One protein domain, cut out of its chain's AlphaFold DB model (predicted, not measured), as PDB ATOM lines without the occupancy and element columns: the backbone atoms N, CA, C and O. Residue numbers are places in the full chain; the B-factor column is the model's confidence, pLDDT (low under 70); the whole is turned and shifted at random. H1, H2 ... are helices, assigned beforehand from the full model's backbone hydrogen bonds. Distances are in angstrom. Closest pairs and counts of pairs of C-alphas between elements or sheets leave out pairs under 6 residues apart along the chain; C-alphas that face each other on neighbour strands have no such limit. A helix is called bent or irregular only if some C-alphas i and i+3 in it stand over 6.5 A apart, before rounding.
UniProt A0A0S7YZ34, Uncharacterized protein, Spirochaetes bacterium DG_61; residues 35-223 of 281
ATOM      1  N   LYS A  35      67.584 -34.103  20.422       65.69
ATOM      2  CA  LYS A  35      67.999 -33.972  21.829       65.69
ATOM      3  C   LYS A  35      69.512 -33.777  21.978       65.69
ATOM      4  O   LYS A  35      69.958 -33.220  22.979       65.69
ATOM      5  N   LEU A  36      70.294 -34.271  21.019       68.81
ATOM      6  CA  LEU A  36      71.735 -34.041  20.976       68.81
ATOM      7  C   LEU A  36      72.014 -32.597  20.546       68.81
ATOM      8  O   LEU A  36      72.763 -31.902  21.227       68.81
ATOM      9  N   ASP A  37      71.313 -32.119  19.517       77.31
ATOM     10  CA  ASP A  37      71.446 -30.754  18.998       77.31
ATOM     11  C   ASP A  37      71.137 -29.698  20.066       77.31
ATOM     12  O   ASP A  37      71.867 -28.717  20.203       77.31
ATOM     13  N   SER A  38      70.084 -29.906  20.869       83.19
ATOM     14  CA  SER A  38      69.722 -28.972  21.940       83.19
ATOM     15  C   SER A  38      70.792 -28.891  23.029       83.19
ATOM     16  O   SER A  38      71.077 -27.803  23.514       83.19
ATOM     17  N   LYS A  39      71.418 -30.022  23.383       89.06
ATOM     18  CA  LYS A  39      72.462 -30.062  24.416       89.06
ATOM     19  C   LYS A  39      73.738 -29.355  23.960       89.06
ATOM     20  O   LYS A  39      74.322 -28.614  24.740       89.06
ATOM     21  N   ILE A  40      74.140 -29.555  22.704       89.00
ATOM     22  CA  ILE A  40      75.321 -28.889  22.134       89.00
ATOM     23  C   ILE A  40      75.109 -27.370  22.102       89.00
ATOM     24  O   ILE A  40      76.007 -26.613  22.456       89.00
ATOM     25  N   ILE A  41      73.908 -26.915  21.729       89.19
ATOM     26  CA  ILE A  41      73.567 -25.485  21.718       89.19
ATOM     27  C   ILE A  41      73.534 -24.902  23.137       89.19
ATOM     28  O   ILE A  41      74.019 -23.795  23.350       89.19
ATOM     29  N   GLU A  42      72.985 -25.624  24.116       92.00
ATOM     30  CA  GLU A  42      73.010 -25.201  25.524       92.00
ATOM     31  C   GLU A  42      74.446 -25.054  26.050       92.00
ATOM     32  O   GLU A  42      74.765 -24.058  26.700       92.00
ATOM     33  N   GLU A  43      75.327 -26.008  25.739       93.94
ATOM     34  CA  GLU A  43      76.748 -25.941  26.104       93.94
ATOM     35  C   GLU A  43      77.454 -24.779  25.398       93.94
ATOM     36  O   GLU A  43      78.183 -24.031  26.042       93.94
ATOM     37  N   LEU A  44      77.191 -24.576  24.105       93.44
ATOM     38  CA  LEU A  44      77.730 -23.454  23.338       93.44
ATOM     39  C   LEU A  44      77.341 -22.109  23.966       93.44
ATOM     40  O   LEU A  44      78.219 -21.291  24.222       93.44
ATOM     41  N   HIS A  45      76.059 -21.892  24.273       93.69
ATOM     42  CA  HIS A  45      75.625 -20.653  24.927       93.69
ATOM     43  C   HIS A  45      76.211 -20.505  26.333       93.69
ATOM     44  O   HIS A  45      76.582 -19.403  26.722       93.69
ATOM     45  N   THR A  46      76.363 -21.605  27.076       96.38
ATOM     46  CA  THR A  46      77.033 -21.576  28.384       96.38
ATOM     47  C   THR A  46      78.480 -21.094  28.246       96.38
ATOM     48  O   THR A  46      78.941 -20.301  29.064       96.38
ATOM     49  N   TYR A  47      79.211 -21.535  27.219       96.38
ATOM     50  CA  TYR A  47      80.572 -21.052  26.970       96.38
ATOM     51  C   TYR A  47      80.599 -19.593  26.502       96.38
ATOM     52  O   TYR A  47      81.419 -18.828  27.012       96.38
ATOM     53  N   LEU A  48      79.668 -19.176  25.635       93.31
ATOM     54  CA  LEU A  48      79.524 -17.773  25.222       93.31
ATOM     55  C   LEU A  48      79.280 -16.844  26.420       93.31
ATOM     56  O   LEU A  48      79.926 -15.807  26.534       93.31
ATOM     57  N   GLU A  49      78.380 -17.218  27.334       94.25
ATOM     58  CA  GLU A  49      78.067 -16.431  28.536       94.25
ATOM     59  C   GLU A  49      79.256 -16.308  29.497       94.25
ATOM     60  O   GLU A  49      79.390 -15.302  30.196       94.25
ATOM     61  N   ASN A  50      80.126 -17.319  29.523       95.62
ATOM     62  CA  ASN A  50      81.328 -17.342  30.354       95.62
ATOM     63  C   ASN A  50      82.565 -16.749  29.658       95.62
ATOM     64  O   ASN A  50      83.656 -16.817  30.223       95.62
ATOM     65  N   ASP A  51      82.410 -16.182  28.458       94.19
ATOM     66  CA  ASP A  51      83.501 -15.692  27.611       94.19
ATOM     67  C   ASP A  51      84.568 -16.760  27.265       94.19
ATOM     68  O   ASP A  51      85.706 -16.432  26.919       94.19
ATOM     69  N   ASP A  52      84.215 -18.048  27.322       95.12
ATOM     70  CA  ASP A  52      85.118 -19.155  26.999       95.12
ATOM     71  C   ASP A  52      85.156 -19.389  25.487       95.12
ATOM     72  O   ASP A  52      84.360 -20.138  24.913       95.12
ATOM     73  N   PHE A  53      86.102 -18.725  24.823       95.69
ATOM     74  CA  PHE A  53      86.255 -18.809  23.374       95.69
ATOM     75  C   PHE A  53      86.532 -20.233  22.884       95.69
ATOM     76  O   PHE A  53      85.866 -20.702  21.964       95.69
ATOM     77  N   TYR A  54      87.476 -20.943  23.503       94.50
ATOM     78  CA  TYR A  54      87.868 -22.273  23.036       94.50
ATOM     79  C   TYR A  54      86.780 -23.312  23.297       94.50
ATOM     80  O   TYR A  54      86.511 -24.130  22.414       94.50
ATOM     81  N   GLY A  55      86.110 -23.243  24.454       93.00
ATOM     82  CA  GLY A  55      84.929 -24.058  24.734       93.00
ATOM     83  C   GLY A  55      83.825 -23.815  23.704       93.00
ATOM     84  O   GLY A  55      83.270 -24.762  23.144       93.00
ATOM     85  N   THR A  56      83.581 -22.549  23.354       95.38
ATOM     86  CA  THR A  56      82.604 -22.183  22.318       95.38
ATOM     87  C   THR A  56      82.989 -22.751  20.948       95.38
ATOM     88  O   THR A  56      82.152 -23.363  20.278       95.38
ATOM     89  N   CYS A  57      84.252 -22.604  20.529       93.56
ATOM     90  CA  CYS A  57      84.743 -23.160  19.267       93.56
ATOM     91  C   CYS A  57      84.590 -24.683  19.217       93.56
ATOM     92  O   CYS A  57      84.152 -25.218  18.199       93.56
ATOM     93  N   GLN A  58      84.915 -25.380  20.309       93.81
ATOM     94  CA  GLN A  58      84.764 -26.828  20.393       93.81
ATOM     95  C   GLN A  58      83.298 -27.242  20.209       93.81
ATOM     96  O   GLN A  58      83.005 -28.059  19.332       93.81
ATOM     97  N   SER A  59      82.375 -26.636  20.961       93.06
ATOM     98  CA  SER A  59      80.942 -26.925  20.832       93.06
ATOM     99  C   SER A  59      80.415 -26.615  19.431       93.06
ATOM    100  O   SER A  59      79.581 -27.350  18.902       93.06
ATOM    101  N   PHE A  60      80.918 -25.562  18.781       92.94
ATOM    102  CA  PHE A  60      80.534 -25.237  17.409       92.94
ATOM    103  C   PHE A  60      81.058 -26.245  16.378       92.94
ATOM    104  O   PHE A  60      80.351 -26.558  15.417       92.94
ATOM    105  N   ILE A  61      82.270 -26.777  16.553       90.88
ATOM    106  CA  ILE A  61      82.800 -27.842  15.689       90.88
ATOM    107  C   ILE A  61      81.924 -29.092  15.822       90.88
ATOM    108  O   ILE A  61      81.504 -29.657  14.811       90.88
ATOM    109  N   GLU A  62      81.587 -29.487  17.052       90.50
ATOM    110  CA  GLU A  62      80.687 -30.615  17.320       90.50
ATOM    111  C   GLU A  62      79.303 -30.394  16.693       90.50
ATOM    112  O   GLU A  62      78.778 -31.276  16.005       90.50
ATOM    113  N   TYR A  63      78.754 -29.184  16.841       90.25
ATOM    114  CA  TYR A  63      77.514 -28.774  16.187       90.25
ATOM    115  C   TYR A  63      77.617 -28.879  14.663       90.25
ATOM    116  O   TYR A  63      76.725 -29.420  14.014       90.25
ATOM    117  N   SER A  64      78.717 -28.405  14.079       87.69
ATOM    118  CA  SER A  64      78.902 -28.350  12.630       87.69
ATOM    119  C   SER A  64      79.006 -29.719  11.971       87.69
ATOM    120  O   SER A  64      78.630 -29.846  10.803       87.69
ATOM    121  N   VAL A  65      79.484 -30.722  12.712       86.81
ATOM    122  CA  VAL A  65      79.539 -32.126  12.286       86.81
ATOM    123  C   VAL A  65      78.164 -32.795  12.366       86.81
ATOM    124  O   VAL A  65      77.844 -33.628  11.518       86.81
ATOM    125  N   CYS A  66      77.350 -32.446  13.366       83.50
ATOM    126  CA  CYS A  66      76.060 -33.097  13.613       83.50
ATOM    127  C   CYS A  66      74.892 -32.444  12.858       83.50
ATOM    128  O   CYS A  66      73.929 -33.127  12.507       83.50
ATOM    129  N   CYS A  67      74.985 -31.143  12.586       77.75
ATOM    130  CA  CYS A  67      73.901 -30.321  12.058       77.75
ATOM    131  C   CYS A  67      74.330 -29.598  10.777       77.75
ATOM    132  O   CYS A  67      75.429 -29.055  10.696       77.75
ATOM    133  N   SER A  68      73.425 -29.500   9.805       68.38
ATOM    134  CA  SER A  68      73.596 -28.714   8.571       68.38
ATOM    135  C   SER A  68      72.417 -27.755   8.416       68.38
ATOM    136  O   SER A  68      71.579 -27.929   7.538       68.38
ATOM    137  N   ASP A  69      72.315 -26.806   9.343       78.62
ATOM    138  CA  ASP A  69      71.178 -25.892   9.500       78.62
ATOM    139  C   ASP A  69      71.617 -24.426   9.297       78.62
ATOM    140  O   ASP A  69      72.776 -24.080   9.534       78.62
ATOM    141  N   GLU A  70      70.677 -23.561   8.909       76.69
ATOM    142  CA  GLU A  70      70.845 -22.116   8.671       76.69
ATOM    143  C   GLU A  70      71.337 -21.363   9.920       76.69
ATOM    144  O   GLU A  70      71.939 -20.294   9.828       76.69
ATOM    145  N   ARG A  71      71.160 -21.947  11.113       84.75
ATOM    146  CA  ARG A  71      71.666 -21.397  12.382       84.75
ATOM    147  C   ARG A  71      73.192 -21.273  12.440       84.75
ATOM    148  O   ARG A  71      73.683 -20.485  13.247       84.75
ATOM    149  N   LYS A  72      73.942 -21.990  11.591       86.81
ATOM    150  CA  LYS A  72      75.415 -21.913  11.542       86.81
ATOM    151  C   LYS A  72      75.921 -20.488  11.363       86.81
ATOM    152  O   LYS A  72      76.797 -20.071  12.111       86.81
ATOM    153  N   GLU A  73      75.342 -19.731  10.436       85.50
ATOM    154  CA  GLU A  73      75.780 -18.355  10.174       85.50
ATOM    155  C   GLU A  73      75.579 -17.447  11.390       85.50
ATOM    156  O   GLU A  73      76.412 -16.592  11.681       85.50
ATOM    157  N   THR A  74      74.485 -17.647  12.130       90.06
ATOM    158  CA  THR A  74      74.200 -16.864  13.341       90.06
ATOM    159  C   THR A  74      75.209 -17.190  14.440       90.06
ATOM    160  O   THR A  74      75.799 -16.278  15.012       90.06
ATOM    161  N   LEU A  75      75.481 -18.478  14.667       91.56
ATOM    162  CA  LEU A  75      76.456 -18.924  15.665       91.56
ATOM    163  C   LEU A  75      77.876 -18.447  15.337       91.56
ATOM    164  O   LEU A  75      78.602 -18.022  16.229       91.56
ATOM    165  N   VAL A  76      78.271 -18.457  14.062       92.56
ATOM    166  CA  VAL A  76      79.582 -17.940  13.642       92.56
ATOM    167  C   VAL A  76      79.718 -16.450  13.952       92.56
ATOM    168  O   VAL A  76      80.775 -16.038  14.421       92.56
ATOM    169  N   ARG A  77      78.659 -15.649  13.770       92.12
ATOM    170  CA  ARG A  77      78.671 -14.223  14.145       92.12
ATOM    171  C   ARG A  77      78.790 -14.013  15.655       92.12
ATOM    172  O   ARG A  77      79.493 -13.109  16.086       92.12
ATOM    173  N   GLU A  78      78.136 -14.840  16.466       94.69
ATOM    174  CA  GLU A  78      78.283 -14.776  17.930       94.69
ATOM    175  C   GLU A  78      79.717 -15.113  18.364       94.69
ATOM    176  O   GLU A  78      80.305 -14.416  19.195       94.69
ATOM    177  N   ILE A  79      80.315 -16.130  17.739       95.25
ATOM    178  CA  ILE A  79      81.718 -16.506  17.952       95.25
ATOM    179  C   ILE A  79      82.661 -15.393  17.484       95.25
ATOM    180  O   ILE A  79      83.659 -15.129  18.149       95.25
ATOM    181  N   GLU A  80      82.354 -14.721  16.374       95.56
ATOM    182  CA  GLU A  80      83.126 -13.587  15.859       95.56
ATOM    183  C   GLU A  80      83.154 -12.421  16.859       95.56
ATOM    184  O   GLU A  80      84.211 -11.841  17.111       95.56
ATOM    185  N   GLU A  81      82.020 -12.091  17.478       95.56
ATOM    186  CA  GLU A  81      81.966 -11.049  18.507       95.56
ATOM    187  C   GLU A  81      82.752 -11.448  19.765       95.56
ATOM    188  O   GLU A  81      83.498 -10.630  20.317       95.56
ATOM    189  N   LEU A  82      82.672 -12.718  20.182       95.75
ATOM    190  CA  LEU A  82      83.489 -13.235  21.283       95.75
ATOM    191  C   LEU A  82      84.990 -13.215  20.942       95.75
ATOM    192  O   LEU A  82      85.811 -12.849  21.786       95.75
ATOM    193  N   TYR A  83      85.356 -13.558  19.708       95.69
ATOM    194  CA  TYR A  83      86.717 -13.442  19.182       95.69
ATOM    195  C   TYR A  83      87.221 -11.995  19.286       95.69
ATOM    196  O   TYR A  83      88.260 -11.748  19.903       95.69
ATOM    197  N   LYS A  84      86.465 -11.023  18.752       95.19
ATOM    198  CA  LYS A  84      86.838  -9.597  18.779       95.19
ATOM    199  C   LYS A  84      87.034  -9.105  20.208       95.19
ATOM    200  O   LYS A  84      88.004  -8.399  20.487       95.19
ATOM    201  N   LYS A  85      86.142  -9.502  21.120       95.81
ATOM    202  CA  LYS A  85      86.237  -9.178  22.547       95.81
ATOM    203  C   LYS A  85      87.514  -9.743  23.175       95.81
ATOM    204  O   LYS A  85      88.216  -9.006  23.865       95.81
ATOM    205  N   ASN A  86      87.839 -11.009  22.917       94.06
ATOM    206  CA  ASN A  86      89.025 -11.662  23.477       94.06
ATOM    207  C   ASN A  86      90.337 -11.097  22.924       94.06
ATOM    208  O   ASN A  86      91.260 -10.846  23.695       94.06
ATOM    209  N   VAL A  87      90.409 -10.807  21.622       94.12
ATOM    210  CA  VAL A  87      91.586 -10.155  21.028       94.12
ATOM    211  C   VAL A  87      91.767  -8.738  21.569       94.12
ATOM    212  O   VAL A  87      92.880  -8.361  21.920       94.12
ATOM    213  N   ALA A  88      90.690  -7.956  21.695       92.81
ATOM    214  CA  ALA A  88      90.765  -6.606  22.254       92.81
ATOM    215  C   ALA A  88      91.135  -6.592  23.750       92.81
ATOM    216  O   ALA A  88      91.752  -5.637  24.221       92.81
ATOM    217  N   GLY A  89      90.745  -7.630  24.498       90.25
ATOM    218  CA  GLY A  89      91.086  -7.804  25.910       90.25
ATOM    219  C   GLY A  89      92.464  -8.424  26.159       90.25
ATOM    220  O   GLY A  89      92.972  -8.344  27.280       90.25
ATOM    221  N   SER A  90      93.075  -9.037  25.142       88.94
ATOM    222  CA  SER A  90      94.390  -9.659  25.261       88.94
ATOM    223  C   SER A  90      95.499  -8.609  25.309       88.94
ATOM    224  O   SER A  90      95.632  -7.773  24.419       88.94
ATOM    225  N   ASN A  91      96.354  -8.698  26.329       86.19
ATOM    226  CA  ASN A  91      97.598  -7.924  26.403       86.19
ATOM    227  C   ASN A  91      98.802  -8.676  25.808       86.19
ATOM    228  O   ASN A  91      99.910  -8.147  25.810       86.19
ATOM    229  N   ASP A  92      98.593  -9.911  25.355       91.25
ATOM    230  CA  ASP A  92      99.625 -10.844  24.912       91.25
ATOM    231  C   ASP A  92      99.453 -11.154  23.417       91.25
ATOM    232  O   ASP A  92      98.353 -11.488  22.962       91.25
ATOM    233  N   LEU A  93     100.534 -11.016  22.638       92.19
ATOM    234  CA  LEU A  93     100.479 -11.220  21.188       92.19
ATOM    235  C   LEU A  93     100.243 -12.686  20.836       92.19
ATOM    236  O   LEU A  93      99.556 -12.958  19.853       92.19
ATOM    237  N   LEU A  94     100.770 -13.619  21.632       92.19
ATOM    238  CA  LEU A  94     100.571 -15.045  21.404       92.19
ATOM    239  C   LEU A  94      99.091 -15.418  21.515       92.19
ATOM    240  O   LEU A  94      98.549 -16.037  20.607       92.19
ATOM    241  N   SER A  95      98.419 -14.963  22.569       92.62
ATOM    242  CA  SER A  95      96.980 -15.177  22.745       92.62
ATOM    243  C   SER A  95      96.177 -14.612  21.565       92.62
ATOM    244  O   SER A  95      95.276 -15.270  21.054       92.62
ATOM    245  N   SER A  96      96.540 -13.425  21.059       95.25
ATOM    246  CA  SER A  96      95.905 -12.847  19.864       95.25
ATOM    247  C   SER A  96      96.113 -13.714  18.617       95.25
ATOM    248  O   SER A  96      95.167 -13.935  17.867       95.25
ATOM    249  N   ILE A  97      97.317 -14.261  18.421       94.25
ATOM    250  CA  ILE A  97      97.614 -15.209  17.335       94.25
ATOM    251  C   ILE A  97      96.734 -16.462  17.453       94.25
ATOM    252  O   ILE A  97      96.142 -16.895  16.462       94.25
ATOM    253  N   GLU A  98      96.631 -17.037  18.651       93.31
ATOM    254  CA  GLU A  98      95.861 -18.258  18.896       93.31
ATOM    255  C   GLU A  98      94.363 -18.059  18.655       93.31
ATOM    256  O   GLU A  98      93.743 -18.869  17.959       93.31
ATOM    257  N   TYR A  99      93.800 -16.949  19.141       95.50
ATOM    258  CA  TYR A  99      92.407 -16.588  18.892       95.50
ATOM    259  C   TYR A  99      92.132 -16.368  17.405       95.50
ATOM    260  O   TYR A  99      91.195 -16.958  16.866       95.50
ATOM    261  N   THR A 100      92.958 -15.569  16.720       95.12
ATOM    262  CA  THR A 100      92.749 -15.263  15.300       95.12
ATOM    263  C   THR A 100      92.871 -16.511  14.431       95.12
ATOM    264  O   THR A 100      92.005 -16.750  13.592       95.12
ATOM    265  N   TYR A 101      93.886 -17.353  14.641       94.56
ATOM    266  CA  TYR A 101      94.038 -18.579  13.853       94.56
ATOM    267  C   TYR A 101      92.890 -19.570  14.089       94.56
ATOM    268  O   TYR A 101      92.333 -20.114  13.133       94.56
ATOM    269  N   SER A 102      92.501 -19.770  15.351       94.06
ATOM    270  CA  SER A 102      91.390 -20.660  15.707       94.06
ATOM    271  C   SER A 102      90.075 -20.182  15.090       94.06
ATOM    272  O   SER A 102      89.325 -20.988  14.538       94.06
ATOM    273  N   PHE A 103      89.825 -18.868  15.112       95.44
ATOM    274  CA  PHE A 103      88.655 -18.280  14.469       95.44
ATOM    275  C   PHE A 103      88.675 -18.480  12.951       95.44
ATOM    276  O   PHE A 103      87.690 -18.968  12.407       95.44
ATOM    277  N   ILE A 104      89.794 -18.189  12.269       93.81
ATOM    278  CA  ILE A 104      89.924 -18.405  10.816       93.81
ATOM    279  C   ILE A 104      89.585 -19.849  10.458       93.81
ATOM    280  O   ILE A 104      88.812 -20.082   9.533       93.81
ATOM    281  N   LYS A 105      90.123 -20.826  11.198       92.31
ATOM    282  CA  LYS A 105      89.871 -22.248  10.929       92.31
ATOM    283  C   LYS A 105      88.431 -22.676  11.157       92.31
ATOM    284  O   LYS A 105      87.950 -23.555  10.453       92.31
ATOM    285  N   LEU A 106      87.746 -22.050  12.104       92.38
ATOM    286  CA  LEU A 106      86.325 -22.283  12.337       92.38
ATOM    287  C   LEU A 106      85.453 -21.620  11.259       92.38
ATOM    288  O   LEU A 106      84.464 -22.198  10.808       92.38
ATOM    289  N   ALA A 107      85.821 -20.410  10.847       90.94
ATOM    290  CA  ALA A 107      85.087 -19.604   9.882       90.94
ATOM    291  C   ALA A 107      85.317 -20.033   8.420       90.94
ATOM    292  O   ALA A 107      84.502 -19.707   7.555       90.94
ATOM    293  N   GLU A 108      86.388 -20.779   8.134       90.12
ATOM    294  CA  GLU A 108      86.719 -21.312   6.809       90.12
ATOM    295  C   GLU A 108      85.552 -22.155   6.257       90.12
ATOM    296  O   GLU A 108      85.144 -23.160   6.836       90.12
ATOM    297  N   GLY A 109      84.969 -21.707   5.140       86.00
ATOM    298  CA  GLY A 109      83.787 -22.326   4.526       86.00
ATOM    299  C   GLY A 109      82.432 -21.916   5.122       86.00
ATOM    300  O   GLY A 109      81.406 -22.296   4.562       86.00
ATOM    301  N   ASN A 110      82.410 -21.134   6.206       85.94
ATOM    302  CA  ASN A 110      81.191 -20.576   6.810       85.94
ATOM    303  C   ASN A 110      81.040 -19.059   6.587       85.94
ATOM    304  O   ASN A 110      79.951 -18.522   6.774       85.94
ATOM    305  N   ILE A 111      82.115 -18.366   6.207       87.06
ATOM    306  CA  ILE A 111      82.132 -16.934   5.880       87.06
ATOM    307  C   ILE A 111      82.695 -16.750   4.461       87.06
ATOM    308  O   ILE A 111      83.493 -17.561   3.991       87.06
ATOM    309  N   GLU A 112      82.277 -15.683   3.773       88.12
ATOM    310  CA  GLU A 112      82.849 -15.257   2.489       88.12
ATOM    311  C   GLU A 112      84.369 -15.016   2.579       88.12
ATOM    312  O   GLU A 112      84.859 -14.426   3.546       88.12
ATOM    313  N   GLU A 113      85.105 -15.424   1.539       88.69
ATOM    314  CA  GLU A 113      86.575 -15.351   1.503       88.69
ATOM    315  C   GLU A 113      87.104 -13.917   1.669       88.69
ATOM    316  O   GLU A 113      88.104 -13.701   2.351       88.69
ATOM    317  N   ASP A 114      86.393 -12.924   1.129       88.50
ATOM    318  CA  ASP A 114      86.764 -11.512   1.257       88.50
ATOM    319  C   ASP A 114      86.804 -11.071   2.729       88.50
ATOM    320  O   ASP A 114      87.723 -10.366   3.143       88.50
ATOM    321  N   ASN A 115      85.871 -11.545   3.559       89.12
ATOM    322  CA  ASN A 115      85.870 -11.242   4.991       89.12
ATOM    323  C   ASN A 115      86.942 -12.050   5.743       89.12
ATOM    324  O   ASN A 115      87.551 -11.537   6.680       89.12
ATOM    325  N   LEU A 116      87.210 -13.294   5.324       90.69
ATOM    326  CA  LEU A 116      88.292 -14.112   5.888       90.69
ATOM    327  C   LEU A 116      89.675 -13.503   5.638       90.69
ATOM    328  O   LEU A 116      90.551 -13.620   6.500       90.69
ATOM    329  N   SER A 117      89.868 -12.825   4.503       90.50
ATOM    330  CA  SER A 117      91.139 -12.178   4.158       90.50
ATOM    331  C   SER A 117      91.595 -11.168   5.221       90.50
ATOM    332  O   SER A 117      92.764 -11.179   5.601       90.50
ATOM    333  N   ILE A 118      90.664 -10.401   5.801       93.88
ATOM    334  CA  ILE A 118      90.936  -9.420   6.865       93.88
ATOM    335  C   ILE A 118      91.559 -10.114   8.082       93.88
ATOM    336  O   ILE A 118      92.563  -9.663   8.631       93.88
ATOM    337  N   TYR A 119      91.010 -11.261   8.481       94.12
ATOM    338  CA  TYR A 119      91.532 -12.022   9.615       94.12
ATOM    339  C   TYR A 119      92.894 -12.649   9.315       94.12
ATOM    340  O   TYR A 119      93.755 -12.697  10.195       94.12
ATOM    341  N   ARG A 120      93.128 -13.102   8.077       92.06
ATOM    342  CA  ARG A 120      94.442 -13.613   7.650       92.06
ATOM    343  C   ARG A 120      95.505 -12.507   7.673       92.06
ATOM    344  O   ARG A 120      96.628 -12.755   8.118       92.06
ATOM    345  N   GLU A 121      95.156 -11.288   7.264       92.12
ATOM    346  CA  GLU A 121      96.036 -10.117   7.369       92.12
ATOM    347  C   GLU A 121      96.349  -9.767   8.829       92.12
ATOM    348  O   GLU A 121      97.511  -9.536   9.183       92.12
ATOM    349  N   ASP A 122      95.337  -9.789   9.699       94.06
ATOM    350  CA  ASP A 122      95.495  -9.573  11.137       94.06
ATOM    351  C   ASP A 122      96.419 -10.617  11.768       94.06
ATOM    352  O   ASP A 122      97.345 -10.261  12.502       94.06
ATOM    353  N   LEU A 123      96.229 -11.891  11.419       94.44
ATOM    354  CA  LEU A 123      97.082 -12.987  11.866       94.44
ATOM    355  C   LEU A 123      98.539 -12.764  11.447       94.44
ATOM    356  O   LEU A 123      99.437 -12.812  12.291       94.44
ATOM    357  N   SER A 124      98.776 -12.470  10.166       91.56
ATOM    358  CA  SER A 124     100.118 -12.190   9.643       91.56
ATOM    359  C   SER A 124     100.768 -11.011  10.376       91.56
ATOM    360  O   SER A 124     101.932 -11.072  10.785       91.56
ATOM    361  N   ARG A 125      99.996  -9.950  10.635       93.69
ATOM    362  CA  ARG A 125     100.438  -8.787  11.410       93.69
ATOM    363  C   ARG A 125     100.818  -9.160  12.844       93.69
ATOM    364  O   ARG A 125     101.869  -8.710  13.303       93.69
ATOM    365  N   TYR A 126     100.021  -9.969  13.544       94.75
ATOM    366  CA  TYR A 126     100.348 -10.406  14.905       94.75
ATOM    367  C   TYR A 126     101.596 -11.291  14.946       94.75
ATOM    368  O   TYR A 126     102.465 -11.063  15.785       94.75
ATOM    369  N   ILE A 127     101.749 -12.226  14.001       93.62
ATOM    370  CA  ILE A 127     102.953 -13.065  13.874       93.62
ATOM    371  C   ILE A 127     104.197 -12.198  13.649       93.62
ATOM    372  O   ILE A 127     105.202 -12.350  14.351       93.62
ATOM    373  N   HIS A 128     104.133 -11.251  12.708       91.56
ATOM    374  CA  HIS A 128     105.231 -10.318  12.450       91.56
ATOM    375  C   HIS A 128     105.606  -9.518  13.697       91.56
ATOM    376  O   HIS A 128     106.793  -9.359  13.991       91.56
ATOM    377  N   GLN A 129     104.614  -9.021  14.438       92.69
ATOM    378  CA  GLN A 129     104.855  -8.290  15.676       92.69
ATOM    379  C   GLN A 129     105.491  -9.189  16.734       92.69
ATOM    380  O   GLN A 129     106.521  -8.811  17.275       92.69
ATOM    381  N   PHE A 130     104.957 -10.386  16.970       93.06
ATOM    382  CA  PHE A 130     105.478 -11.331  17.959       93.06
ATOM    383  C   PHE A 130     106.945 -11.702  17.689       93.06
ATOM    384  O   PHE A 130     107.801 -11.625  18.575       93.06
ATOM    385  N   ILE A 131     107.278 -12.022  16.435       90.62
ATOM    386  CA  ILE A 131     108.656 -12.339  16.032       90.62
ATOM    387  C   ILE A 131     109.559 -11.091  16.110       90.62
ATOM    388  O   ILE A 131     110.727 -11.171  16.509       90.62
ATOM    389  N   GLY A 132     109.027  -9.929  15.731       88.12
ATOM    390  CA  GLY A 132     109.744  -8.656  15.690       88.12
ATOM    391  C   GLY A 132     109.943  -7.974  17.046       88.12
ATOM    392  O   GLY A 132     110.849  -7.152  17.163       88.12
ATOM    393  N   SER A 133     109.151  -8.302  18.068       89.25
ATOM    394  CA  SER A 133     109.208  -7.670  19.392       89.25
ATOM    395  C   SER A 133     109.549  -8.679  20.490       89.25
ATOM    396  O   SER A 133     110.636  -8.616  21.070       89.25
ATOM    397  N   GLU A 134     108.669  -9.645  20.750       84.94
ATOM    398  CA  GLU A 134     108.770 -10.550  21.894       84.94
ATOM    399  C   GLU A 134     109.944 -11.513  21.768       84.94
ATOM    400  O   GLU A 134     110.674 -11.741  22.738       84.94
ATOM    401  N   LEU A 135     110.188 -12.026  20.560       87.00
ATOM    402  CA  LEU A 135     111.298 -12.943  20.326       87.00
ATOM    403  C   LEU A 135     112.657 -12.244  20.234       87.00
ATOM    404  O   LEU A 135     113.676 -12.918  20.358       87.00
ATOM    405  N   GLN A 136     112.744 -10.922  20.051       83.19
ATOM    406  CA  GLN A 136     114.047 -10.257  19.883       83.19
ATOM    407  C   GLN A 136     114.933 -10.383  21.124       83.19
ATOM    408  O   GLN A 136     116.123 -10.680  20.996       83.19
ATOM    409  N   ASN A 137     114.332 -10.259  22.307       82.19
ATOM    410  CA  ASN A 137     115.037 -10.261  23.591       82.19
ATOM    411  C   ASN A 137     115.238 -11.664  24.189       82.19
ATOM    412  O   ASN A 137     115.816 -11.796  25.266       82.19
ATOM    413  N   LYS A 138     114.743 -12.710  23.520       86.81
ATOM    414  CA  LYS A 138     114.825 -14.100  23.987       86.81
ATOM    415  C   LYS A 138     116.155 -14.747  23.606       86.81
ATOM    416  O   LYS A 138     116.800 -14.345  22.636       86.81
ATOM    417  N   GLY A 139     116.556 -15.782  24.344       82.62
ATOM    418  CA  GLY A 139     117.706 -16.605  23.959       82.62
ATOM    419  C   GLY A 139     117.424 -17.382  22.668       82.62
ATOM    420  O   GLY A 139     116.274 -17.691  22.371       82.62
ATOM    421  N   GLU A 140     118.452 -17.740  21.893       82.56
ATOM    422  CA  GLU A 140     118.262 -18.436  20.605       82.56
ATOM    423  C   GLU A 140     117.407 -19.707  20.709       82.56
ATOM    424  O   GLU A 140     116.537 -19.932  19.873       82.56
ATOM    425  N   LEU A 141     117.627 -20.528  21.742       79.56
ATOM    426  CA  LEU A 141     116.861 -21.762  21.951       79.56
ATOM    427  C   LEU A 141     115.378 -21.480  22.210       79.56
ATOM    428  O   LEU A 141     114.522 -22.198  21.699       79.56
ATOM    429  N   GLU A 142     115.072 -20.419  22.955       81.62
ATOM    430  CA  GLU A 142     113.694 -19.991  23.194       81.62
ATOM    431  C   GLU A 142     113.052 -19.488  21.898       81.62
ATOM    432  O   GLU A 142     111.923 -19.871  21.596       81.62
ATOM    433  N   LYS A 143     113.780 -18.703  21.086       87.50
ATOM    434  CA  LYS A 143     113.294 -18.260  19.765       87.50
ATOM    435  C   LYS A 143     112.957 -19.451  18.876       87.50
ATOM    436  O   LYS A 143     111.890 -19.473  18.272       87.50
ATOM    437  N   ILE A 144     113.841 -20.451  18.816       82.38
ATOM    438  CA  ILE A 144     113.602 -21.679  18.048       82.38
ATOM    439  C   ILE A 144     112.365 -22.398  18.575       82.38
ATOM    440  O   ILE A 144     111.519 -22.775  17.777       82.38
ATOM    441  N   SER A 145     112.238 -22.567  19.894       85.69
ATOM    442  CA  SER A 145     111.082 -23.237  20.495       85.69
ATOM    443  C   SER A 145     109.767 -22.567  20.091       85.69
ATOM    444  O   SER A 145     108.842 -23.250  19.658       85.69
ATOM    445  N   TRP A 146     109.703 -21.236  20.168       89.19
ATOM    446  CA  TRP A 146     108.517 -20.474  19.779       89.19
ATOM    447  C   TRP A 146     108.232 -20.528  18.283       89.19
ATOM    448  O   TRP A 146     107.094 -20.738  17.880       89.19
ATOM    449  N   LEU A 147     109.254 -20.397  17.443       88.75
ATOM    450  CA  LEU A 147     109.078 -20.497  15.997       88.75
ATOM    451  C   LEU A 147     108.675 -21.912  15.561       88.75
ATOM    452  O   LEU A 147     107.899 -22.062  14.626       88.75
ATOM    453  N   LEU A 148     109.166 -22.952  16.241       87.06
ATOM    454  CA  LEU A 148     108.729 -24.328  16.011       87.06
ATOM    455  C   LEU A 148     107.267 -24.517  16.418       87.06
ATOM    456  O   LEU A 148     106.517 -25.125  15.654       87.06
ATOM    457  N   TYR A 149     106.861 -23.965  17.566       88.12
ATOM    458  CA  TYR A 149     105.459 -23.933  17.980       88.12
ATOM    459  C   TYR A 149     104.586 -23.273  16.909       88.12
ATOM    460  O   TYR A 149     103.683 -23.921  16.387       88.12
ATOM    461  N   LEU A 150     104.926 -22.046  16.494       90.06
ATOM    462  CA  LEU A 150     104.196 -21.324  15.451       90.06
ATOM    463  C   LEU A 150     104.155 -22.100  14.135       90.06
ATOM    464  O   LEU A 150     103.102 -22.190  13.527       90.06
ATOM    465  N   SER A 151     105.259 -22.733  13.729       90.75
ATOM    466  CA  SER A 151     105.309 -23.509  12.483       90.75
ATOM    467  C   SER A 151     104.408 -24.746  12.485       90.75
ATOM    468  O   SER A 151     104.017 -25.221  11.420       90.75
ATOM    469  N   GLY A 152     104.135 -25.303  13.669       85.06
ATOM    470  CA  GLY A 152     103.233 -26.438  13.842       85.06
ATOM    471  C   GLY A 152     101.784 -26.005  14.047       85.06
ATOM    472  O   GLY A 152     100.878 -26.697  13.594       85.06
ATOM    473  N   PHE A 153     101.575 -24.871  14.716       84.62
ATOM    474  CA  PHE A 153     100.253 -24.316  14.983       84.62
ATOM    475  C   PHE A 153      99.654 -23.654  13.736       84.62
ATOM    476  O   PHE A 153      98.499 -23.906  13.402       84.62
ATOM    477  N   ILE A 154     100.465 -22.881  13.011       88.69
ATOM    478  CA  ILE A 154     100.118 -22.145  11.793       88.69
ATOM    479  C   ILE A 154     100.965 -22.714  10.654       88.69
ATOM    480  O   ILE A 154     102.069 -22.223  10.381       88.69
ATOM    481  N   PRO A 155     100.502 -23.801  10.014       82.62
ATOM    482  CA  PRO A 155     101.171 -24.307   8.835       82.62
ATOM    483  C   PRO A 155     101.122 -23.240   7.739       82.62
ATOM    484  O   PRO A 155     100.189 -22.442   7.669       82.62
ATOM    485  N   ASP A 156     102.141 -23.245   6.890       85.50
ATOM    486  CA  ASP A 156     102.224 -22.396   5.707       85.50
ATOM    487  C   ASP A 156     102.387 -20.893   5.981       85.50
ATOM    488  O   ASP A 156     102.165 -20.094   5.083       85.50
ATOM    489  N   ASP A 157     102.853 -20.477   7.167       88.94
ATOM    490  CA  ASP A 157     103.264 -19.082   7.374       88.94
ATOM    491  C   ASP A 157     104.692 -18.825   6.833       88.94
ATOM    492  O   ASP A 157     105.688 -19.322   7.392       88.94
ATOM    493  N   PRO A 158     104.852 -18.012   5.768       89.69
ATOM    494  CA  PRO A 158     106.147 -17.800   5.134       89.69
ATOM    495  C   PRO A 158     107.134 -17.069   6.053       89.69
ATOM    496  O   PRO A 158     108.348 -17.273   5.948       89.69
ATOM    497  N   TYR A 159     106.656 -16.232   6.978       89.69
ATOM    498  CA  TYR A 159     107.533 -15.450   7.848       89.69
ATOM    499  C   TYR A 159     108.176 -16.292   8.953       89.69
ATOM    500  O   TYR A 159     109.374 -16.160   9.237       89.69
ATOM    501  N   THR A 160     107.409 -17.211   9.530       92.56
ATOM    502  CA  THR A 160     107.879 -18.202  10.498       92.56
ATOM    503  C   THR A 160     108.938 -19.095   9.863       92.56
ATOM    504  O   THR A 160     110.032 -19.246  10.417       92.56
ATOM    505  N   TYR A 161     108.686 -19.613   8.655       93.50
ATOM    506  CA  TYR A 161     109.676 -20.418   7.933       93.50
ATOM    507  C   TYR A 161     110.935 -19.623   7.598       93.50
ATOM    508  O   TYR A 161     112.041 -20.097   7.861       93.50
ATOM    509  N   LYS A 162     110.797 -18.388   7.103       93.12
ATOM    510  CA  LYS A 162     111.938 -17.501   6.840       93.12
ATOM    511  C   LYS A 162     112.793 -17.271   8.088       93.12
ATOM    512  O   LYS A 162     114.024 -17.300   8.002       93.12
ATOM    513  N   SER A 163     112.154 -17.081   9.240       92.94
ATOM    514  CA  SER A 163     112.833 -16.878  10.523       92.94
ATOM    515  C   SER A 163     113.578 -18.137  10.975       92.94
ATOM    516  O   SER A 163     114.745 -18.055  11.361       92.94
ATOM    517  N   LEU A 164     112.955 -19.314  10.847       92.31
ATOM    518  CA  LEU A 164     113.595 -20.603  11.129       92.31
ATOM    519  C   LEU A 164     114.802 -20.855  10.219       92.31
ATOM    520  O   LEU A 164     115.854 -21.250  10.717       92.31
ATOM    521  N   ILE A 165     114.695 -20.578   8.913       93.88
ATOM    522  CA  ILE A 165     115.825 -20.695   7.976       93.88
ATOM    523  C   ILE A 165     116.994 -19.834   8.454       93.88
ATOM    524  O   ILE A 165     118.119 -20.321   8.513       93.88
ATOM    525  N   HIS A 166     116.739 -18.575   8.825       93.12
ATOM    526  CA  HIS A 166     117.795 -17.674   9.288       93.12
ATOM    527  C   HIS A 166     118.523 -18.220  10.517       93.12
ATOM    528  O   HIS A 166     119.753 -18.233  10.536       93.12
ATOM    529  N   ILE A 167     117.778 -18.717  11.506       90.94
ATOM    530  CA  ILE A 167     118.377 -19.279  12.717       90.94
ATOM    531  C   ILE A 167     119.172 -20.551  12.399       90.94
ATOM    532  O   ILE A 167     120.282 -20.721  12.897       90.94
ATOM    533  N   TYR A 168     118.659 -21.448  11.557       89.75
ATOM    534  CA  TYR A 168     119.393 -22.671  11.221       89.75
ATOM    535  C   TYR A 168     120.613 -22.421  10.332       89.75
ATOM    536  O   TYR A 168     121.597 -23.144  10.472       89.75
ATOM    537  N   LEU A 169     120.594 -21.380   9.496       90.31
ATOM    538  CA  LEU A 169     121.787 -20.905   8.796       90.31
ATOM    539  C   LEU A 169     122.838 -20.376   9.783       90.31
ATOM    540  O   LEU A 169     124.001 -20.742   9.673       90.31
ATOM    541  N   GLN A 170     122.434 -19.569  10.770       89.38
ATOM    542  CA  GLN A 170     123.339 -19.061  11.815       89.38
ATOM    543  C   GLN A 170     123.949 -20.177  12.667       89.38
ATOM    544  O   GLN A 170     125.089 -20.069  13.105       89.38
ATOM    545  N   ARG A 171     123.191 -21.251  12.898       86.12
ATOM    546  CA  ARG A 171     123.629 -22.423  13.665       86.12
ATOM    547  C   ARG A 171     124.350 -23.475  12.826       86.12
ATOM    548  O   ARG A 171     124.584 -24.567  13.336       86.12
ATOM    549  N   GLU A 172     124.627 -23.176  11.559       86.94
ATOM    550  CA  GLU A 172     125.304 -24.082  10.632       86.94
ATOM    551  C   GLU A 172     124.624 -25.465  10.545       86.94
ATOM    552  O   GLU A 172     125.276 -26.501  10.443       86.94
ATOM    553  N   ASN A 173     123.284 -25.503  10.594       84.69
ATOM    554  CA  ASN A 173     122.503 -26.736  10.474       84.69
ATOM    555  C   ASN A 173     121.877 -26.853   9.070       84.69
ATOM    556  O   ASN A 173     120.743 -26.397   8.870       84.69
ATOM    557  N   PRO A 174     122.571 -27.479   8.095       86.38
ATOM    558  CA  PRO A 174     122.107 -27.543   6.710       86.38
ATOM    559  C   PRO A 174     120.786 -28.302   6.568       86.38
ATOM    560  O   PRO A 174     119.912 -27.880   5.817       86.38
ATOM    561  N   HIS A 175     120.587 -29.379   7.333       86.19
ATOM    562  CA  HIS A 175     119.387 -30.211   7.226       86.19
ATOM    563  C   HIS A 175     118.111 -29.455   7.605       86.19
ATOM    564  O   HIS A 175     117.114 -29.508   6.881       86.19
ATOM    565  N   LEU A 176     118.129 -28.746   8.737       88.62
ATOM    566  CA  LEU A 176     116.967 -27.977   9.177       88.62
ATOM    567  C   LEU A 176     116.786 -26.713   8.334       88.62
ATOM    568  O   LEU A 176     115.650 -26.391   7.987       88.62
ATOM    569  N   ALA A 177     117.875 -26.052   7.929       90.94
ATOM    570  CA  ALA A 177     117.804 -24.919   7.011       90.94
ATOM    571  C   ALA A 177     117.144 -25.316   5.676       90.94
ATOM    572  O   ALA A 177     116.201 -24.654   5.242       90.94
ATOM    573  N   GLN A 178     117.548 -26.443   5.079       90.81
ATOM    574  CA  GLN A 178     116.973 -26.958   3.832       90.81
ATOM    575  C   GLN A 178     115.508 -27.384   3.982       90.81
ATOM    576  O   GLN A 178     114.686 -27.094   3.103       90.81
ATOM    577  N   LYS A 179     115.154 -28.040   5.097       92.88
ATOM    578  CA  LYS A 179     113.763 -28.413   5.401       92.88
ATOM    579  C   LYS A 179     112.855 -27.183   5.363       92.88
ATOM    580  O   LYS A 179     111.876 -27.168   4.618       92.88
ATOM    581  N   TYR A 180     113.182 -26.151   6.143       93.44
ATOM    582  CA  TYR A 180     112.348 -24.950   6.218       93.44
ATOM    583  C   TYR A 180     112.435 -24.092   4.953       93.44
ATOM    584  O   TYR A 180     111.447 -23.460   4.599       93.44
ATOM    585  N   PHE A 181     113.549 -24.133   4.214       94.50
ATOM    586  CA  PHE A 181     113.650 -23.499   2.897       94.50
ATOM    587  C   PHE A 181     112.693 -24.115   1.876       94.50
ATOM    588  O   PHE A 181     112.057 -23.390   1.114       94.50
ATOM    589  N   THR A 182     112.543 -25.439   1.887       93.06
ATOM    590  CA  THR A 182     111.600 -26.128   1.000       93.06
ATOM    591  C   THR A 182     110.159 -25.751   1.337       93.06
ATOM    592  O   THR A 182     109.395 -25.428   0.431       93.06
ATOM    593  N   LEU A 183     109.808 -25.721   2.629       92.81
ATOM    594  CA  LEU A 183     108.489 -25.265   3.082       92.81
ATOM    595  C   LEU A 183     108.226 -23.817   2.645       92.81
ATOM    596  O   LEU A 183     107.265 -23.566   1.929       92.81
ATOM    597  N   TYR A 184     109.150 -22.902   2.946       92.38
ATOM    598  CA  TYR A 184     109.074 -21.499   2.527       92.38
ATOM    599  C   TYR A 184     108.909 -21.335   1.012       92.38
ATOM    600  O   TYR A 184     108.049 -20.586   0.555       92.38
ATOM    601  N   SER A 185     109.708 -22.051   0.212       90.62
ATOM    602  CA  SER A 185     109.617 -21.972  -1.245       90.62
ATOM    603  C   SER A 185     108.271 -22.458  -1.772       90.62
ATOM    604  O   SER A 185     107.846 -21.953  -2.809       90.62
ATOM    605  N   ASN A 186     107.656 -23.458  -1.145       90.50
ATOM    606  CA  ASN A 186     106.376 -23.991  -1.596       90.50
ATOM    607  C   ASN A 186     105.242 -23.015  -1.279       90.50
ATOM    608  O   ASN A 186     104.447 -22.723  -2.169       90.50
ATOM    609  N   THR A 187     105.232 -22.455  -0.068       87.56
ATOM    610  CA  THR A 187     104.257 -21.446   0.363       87.56
ATOM    611  C   THR A 187     104.282 -20.219  -0.548       87.56
ATOM    612  O   THR A 187     103.277 -19.869  -1.155       87.56
ATOM    613  N   VAL A 188     105.461 -19.627  -0.760       86.81
ATOM    614  CA  VAL A 188     105.605 -18.403  -1.569       86.81
ATOM    615  C   VAL A 188     105.201 -18.615  -3.034       86.81
ATOM    616  O   VAL A 188     104.674 -17.705  -3.671       86.81
ATOM    617  N   LYS A 189     105.450 -19.808  -3.592       83.31
ATOM    618  CA  LYS A 189     105.043 -20.149  -4.965       83.31
ATOM    619  C   LYS A 189     103.532 -20.314  -5.101       83.31
ATOM    620  O   LYS A 189     103.008 -20.029  -6.170       83.31
ATOM    621  N   ALA A 190     102.858 -20.800  -4.062       79.12
ATOM    622  CA  ALA A 190     101.406 -20.938  -4.065       79.12
ATOM    623  C   ALA A 190     100.704 -19.569  -4.043       79.12
ATOM    624  O   ALA A 190      99.646 -19.421  -4.644       79.12
ATOM    625  N   GLU A 191     101.318 -18.571  -3.407       72.81
ATOM    626  CA  GLU A 191     100.759 -17.222  -3.244       72.81
ATOM    627  C   GLU A 191     101.090 -16.256  -4.409       72.81
ATOM    628  O   GLU A 191     100.730 -15.084  -4.353       72.81
ATOM    629  N   ASP A 192     101.780 -16.723  -5.463       65.75
ATOM    630  CA  ASP A 192     102.182 -15.951  -6.662       65.75
ATOM    631  C   ASP A 192     102.854 -14.589  -6.343       65.75
ATOM    632  O   ASP A 192     102.680 -13.569  -7.019       65.75
ATOM    633  N   ILE A 193     103.647 -14.553  -5.262       62.94
ATOM    634  CA  ILE A 193     104.232 -13.314  -4.736       62.94
ATOM    635  C   ILE A 193     105.489 -12.938  -5.532       62.94
ATOM    636  O   ILE A 193     106.608 -13.371  -5.245       62.94
ATOM    637  N   THR A 194     105.322 -12.031  -6.491       58.53
ATOM    638  CA  THR A 194     106.376 -11.513  -7.389       58.53
ATOM    639  C   THR A 194     107.590 -10.898  -6.672       58.53
ATOM    640  O   THR A 194     108.696 -10.932  -7.204       58.53
ATOM    641  N   ASN A 195     107.436 -10.388  -5.444       61.78
ATOM    642  CA  ASN A 195     108.512  -9.717  -4.691       61.78
ATOM    643  C   ASN A 195     109.500 -10.658  -3.974       61.78
ATOM    644  O   ASN A 195     110.455 -10.188  -3.353       61.78
ATOM    645  N   HIS A 196     109.279 -11.974  -3.993       67.31
ATOM    646  CA  HIS A 196     110.073 -12.917  -3.193       67.31
ATOM    647  C   HIS A 196     111.165 -13.656  -3.972       67.31
ATOM    648  O   HIS A 196     111.987 -14.333  -3.353       67.31
ATOM    649  N   ASP A 197     111.231 -13.494  -5.296       72.75
ATOM    650  CA  ASP A 197     112.198 -14.195  -6.151       72.75
ATOM    651  C   ASP A 197     113.657 -13.903  -5.745       72.75
ATOM    652  O   ASP A 197     114.471 -14.818  -5.602       72.75
ATOM    653  N   ASP A 198     113.977 -12.648  -5.418       81.88
ATOM    654  CA  ASP A 198     115.317 -12.269  -4.953       81.88
ATOM    655  C   ASP A 198     115.644 -12.851  -3.570       81.88
ATOM    656  O   ASP A 198     116.749 -13.347  -3.337       81.88
ATOM    657  N   THR A 199     114.674 -12.858  -2.648       84.94
ATOM    658  CA  THR A 199     114.865 -13.456  -1.315       84.94
ATOM    659  C   THR A 199     115.067 -14.966  -1.423       84.94
ATOM    660  O   THR A 199     115.958 -15.514  -0.770       84.94
ATOM    661  N   LEU A 200     114.281 -15.639  -2.269       86.50
ATOM    662  CA  LEU A 200     114.403 -17.069  -2.532       86.50
ATOM    663  C   LEU A 200     115.775 -17.411  -3.107       86.50
ATOM    664  O   LEU A 200     116.406 -18.342  -2.619       86.50
ATOM    665  N   LYS A 201     116.273 -16.636  -4.078       87.19
ATOM    666  CA  LYS A 201     117.618 -16.818  -4.646       87.19
ATOM    667  C   LYS A 201     118.715 -16.673  -3.594       87.19
ATOM    668  O   LYS A 201     119.606 -17.520  -3.522       87.19
ATOM    669  N   VAL A 202     118.643 -15.635  -2.757       90.62
ATOM    670  CA  VAL A 202     119.630 -15.398  -1.690       90.62
ATOM    671  C   VAL A 202     119.623 -16.535  -0.668       90.62
ATOM    672  O   VAL A 202     120.686 -17.032  -0.297       90.62
ATOM    673  N   LEU A 203     118.444 -16.965  -0.212       90.69
ATOM    674  CA  LEU A 203     118.332 -18.066   0.747       90.69
ATOM    675  C   LEU A 203     118.770 -19.398   0.131       90.69
ATOM    676  O   LEU A 203     119.528 -20.122   0.768       90.69
ATOM    677  N   ALA A 204     118.383 -19.682  -1.117       90.88
ATOM    678  CA  ALA A 204     118.806 -20.880  -1.840       90.88
ATOM    679  C   ALA A 204     120.333 -20.978  -1.929       90.88
ATOM    680  O   ALA A 204     120.900 -22.038  -1.673       90.88
ATOM    681  N   HIS A 205     121.001 -19.865  -2.257       92.38
ATOM    682  CA  HIS A 205     122.460 -19.817  -2.309       92.38
ATOM    683  C   HIS A 205     123.080 -20.140  -0.945       92.38
ATOM    684  O   HIS A 205     123.944 -21.007  -0.862       92.38
ATOM    685  N   LYS A 206     122.622 -19.479   0.126       92.38
ATOM    686  CA  LYS A 206     123.161 -19.677   1.483       92.38
ATOM    687  C   LYS A 206     122.964 -21.099   2.001       92.38
ATOM    688  O   LYS A 206     123.865 -21.656   2.617       92.38
ATOM    689  N   VAL A 207     121.789 -21.684   1.763       91.00
ATOM    690  CA  VAL A 207     121.506 -23.058   2.193       91.00
ATOM    691  C   VAL A 207     122.385 -24.045   1.429       91.00
ATOM    692  O   VAL A 207     122.989 -24.915   2.047       91.00
ATOM    693  N   LYS A 208     122.532 -23.868   0.110       91.00
ATOM    694  CA  LYS A 208     123.396 -24.720  -0.713       91.00
ATOM    695  C   LYS A 208     124.868 -24.634  -0.302       91.00
ATOM    696  O   LYS A 208     125.525 -25.659  -0.182       91.00
ATOM    697  N   GLU A 209     125.370 -23.426  -0.062       90.50
ATOM    698  CA  GLU A 209     126.735 -23.206   0.427       90.50
ATOM    699  C   GLU A 209     126.985 -23.971   1.736       90.50
ATOM    700  O   GLU A 209     127.986 -24.672   1.870       90.50
ATOM    701  N   LEU A 210     126.030 -23.915   2.669       87.19
ATOM    702  CA  LEU A 210     126.112 -24.638   3.936       87.19
ATOM    703  C   LEU A 210     126.026 -26.167   3.762       87.19
ATOM    704  O   LEU A 210     126.731 -26.907   4.449       87.19
ATOM    705  N   GLU A 211     125.190 -26.660   2.843       85.12
ATOM    706  CA  GLU A 211     125.129 -28.088   2.502       85.12
ATOM    707  C   GLU A 211     126.454 -28.608   1.930       85.12
ATOM    708  O   GLU A 211     126.884 -29.713   2.274       85.12
ATOM    709  N   ASP A 212     127.105 -27.824   1.070       84.62
ATOM    710  CA  ASP A 212     128.382 -28.193   0.460       84.62
ATOM    711  C   ASP A 212     129.506 -28.245   1.513       84.62
ATOM    712  O   ASP A 212     130.313 -29.178   1.499       84.62
ATOM    713  N   ILE A 213     129.505 -27.328   2.490       77.50
ATOM    714  CA  ILE A 213     130.412 -27.368   3.654       77.50
ATOM    715  C   ILE A 213     130.169 -28.633   4.491       77.50
ATOM    716  O   ILE A 213     131.114 -29.354   4.823       77.50
ATOM    717  N   GLY A 214     128.905 -28.951   4.793       70.56
ATOM    718  CA  GLY A 214     128.550 -30.145   5.565       70.56
ATOM    719  C   GLY A 214     128.979 -31.453   4.887       70.56
ATOM    720  O   GLY A 214     129.428 -32.385   5.555       70.56
ATOM    721  N   LYS A 215     128.910 -31.526   3.551       73.19
ATOM    722  CA  LYS A 215     129.426 -32.674   2.782       73.19
ATOM    723  C   LYS A 215     130.946 -32.790   2.878       73.19
ATOM    724  O   LYS A 215     131.439 -33.870   3.188       73.19
ATOM    725  N   GLN A 216     131.675 -31.687   2.705       65.12
ATOM    726  CA  GLN A 216     133.138 -31.688   2.822       65.12
ATOM    727  C   GLN A 216     133.618 -32.135   4.208       65.12
ATOM    728  O   GLN A 216     134.616 -32.846   4.320       65.12
ATOM    729  N   GLN A 217     132.903 -31.768   5.274       62.28
ATOM    730  CA  GLN A 217     133.252 -32.186   6.630       62.28
ATOM    731  C   GLN A 217     133.101 -33.704   6.831       62.28
ATOM    732  O   GLN A 217     133.973 -34.334   7.437       62.28
ATOM    733  N   ASN A 218     132.057 -34.307   6.258       65.31
ATOM    734  CA  ASN A 218     131.874 -35.762   6.261       65.31
ATOM    735  C   ASN A 218     132.962 -36.481   5.445       65.31
ATOM    736  O   ASN A 218     133.442 -37.538   5.859       65.31
ATOM    737  N   ASP A 219     133.407 -35.889   4.333       70.00
ATOM    738  CA  ASP A 219     134.494 -36.434   3.511       70.00
ATOM    739  C   ASP A 219     135.846 -36.394   4.246       70.00
ATOM    740  O   ASP A 219     136.639 -37.340   4.161       70.00
ATOM    741  N   ILE A 220     136.105 -35.341   5.031       72.06
ATOM    742  CA  ILE A 220     137.287 -35.253   5.900       72.06
ATOM    743  C   ILE A 220     137.228 -36.328   6.987       72.06
ATOM    744  O   ILE A 220     138.221 -37.019   7.210       72.06
ATOM    745  N   GLU A 221     136.081 -36.522   7.641       73.38
ATOM    746  CA  GLU A 221     135.934 -37.559   8.667       73.38
ATOM    747  C   GLU A 221     136.123 -38.967   8.083       73.38
ATOM    748  O   GLU A 221     136.826 -39.797   8.668       73.38
ATOM    749  N   ALA A 222     135.562 -39.231   6.900       72.06
ATOM    750  CA  ALA A 222     135.772 -40.480   6.173       72.06
ATOM    751  C   ALA A 222     137.255 -40.691   5.812       72.06
ATOM    752  O   ALA A 222     137.778 -41.796   5.968       72.06
ATOM    753  N   THR A 223     137.956 -39.627   5.412       73.94
ATOM    754  CA  THR A 223     139.396 -39.657   5.105       73.94
ATOM    755  C   THR A 223     140.252 -39.879   6.356       73.94
ATOM    756  O   THR A 223     141.234 -40.616   6.326       73.94
TER     757      THR A 223
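AT A GLANCE: This is residues 35 to 223 of the 281 residues of an uncharacterized protein of Spirochaetes bacterium DG_61 (UniProt A0A0S7YZ34). Helices fold back and forth in hairpins along an arched, loose solenoid, with H1 at one end and the long H9 at the other. H1 to H5 make one run and H6 to H9 another; residues 216 to 223 of H9 stick out. The printed part has 189 residues with nine named helices, H1 to H9 in order, and no named strand: all helix. It is loose, with a radius of gyration of the C-alphas of 21.1 A, a rod spanning 73 by 33 by 32 A.

HOW THE PARTS SIT: H9, residues 194 to 223, forms a hairpin with H8, residues 174 to 190, at a shallow tilt of 22 degrees; their closest C-alphas, of Pro 174 and Glu 211, are 5.2 A apart. H7, residues 158 to 170, is the hub, touching four helices, among them H8, closest at C-alphas 165 and 177, 4.8 A. H7 forms a hairpin with H6, residues 140 to 153. H5, residues 113 to 132, only just touches H7, with 3 pairs of C-alphas within 8 A, through residues 127 to 128 and 159 to 160 alone; the closest, 128 and 159, are 7.3 A apart. H4, residues 93 to 107, H3, residues 71 to 89, H2, residues 53 to 66, and H1, residues 35 to 49, continue the hairpins. These helices except H6 form a bundle, a group packed together. Not every O i to N i+4 pair is within hydrogen-bond range in H1 (10 of 11), H5 (14 of 16) and H9 (24 of 26); in the others every pair is.

IN THESE COORDINATES: H9 measures 45.1 A, ending at C-alpha 223 (139.396, -39.657, 5.105); it is irregular, C-alphas 195 and 198 being 7.3 A apart. H5 measures 28.0 A and H3 27.3 A. H1 begins at C-alpha 35 (67.999, -33.972, 21.829).

THE WHOLE: The farthest C-alphas, of Lys 35 and Thr 223, are 73.5 A apart. The printed part has no cut and no long link. Residues 35 to 36, 68, 192 to 196 and 216 to 218 have pLDDT under 70.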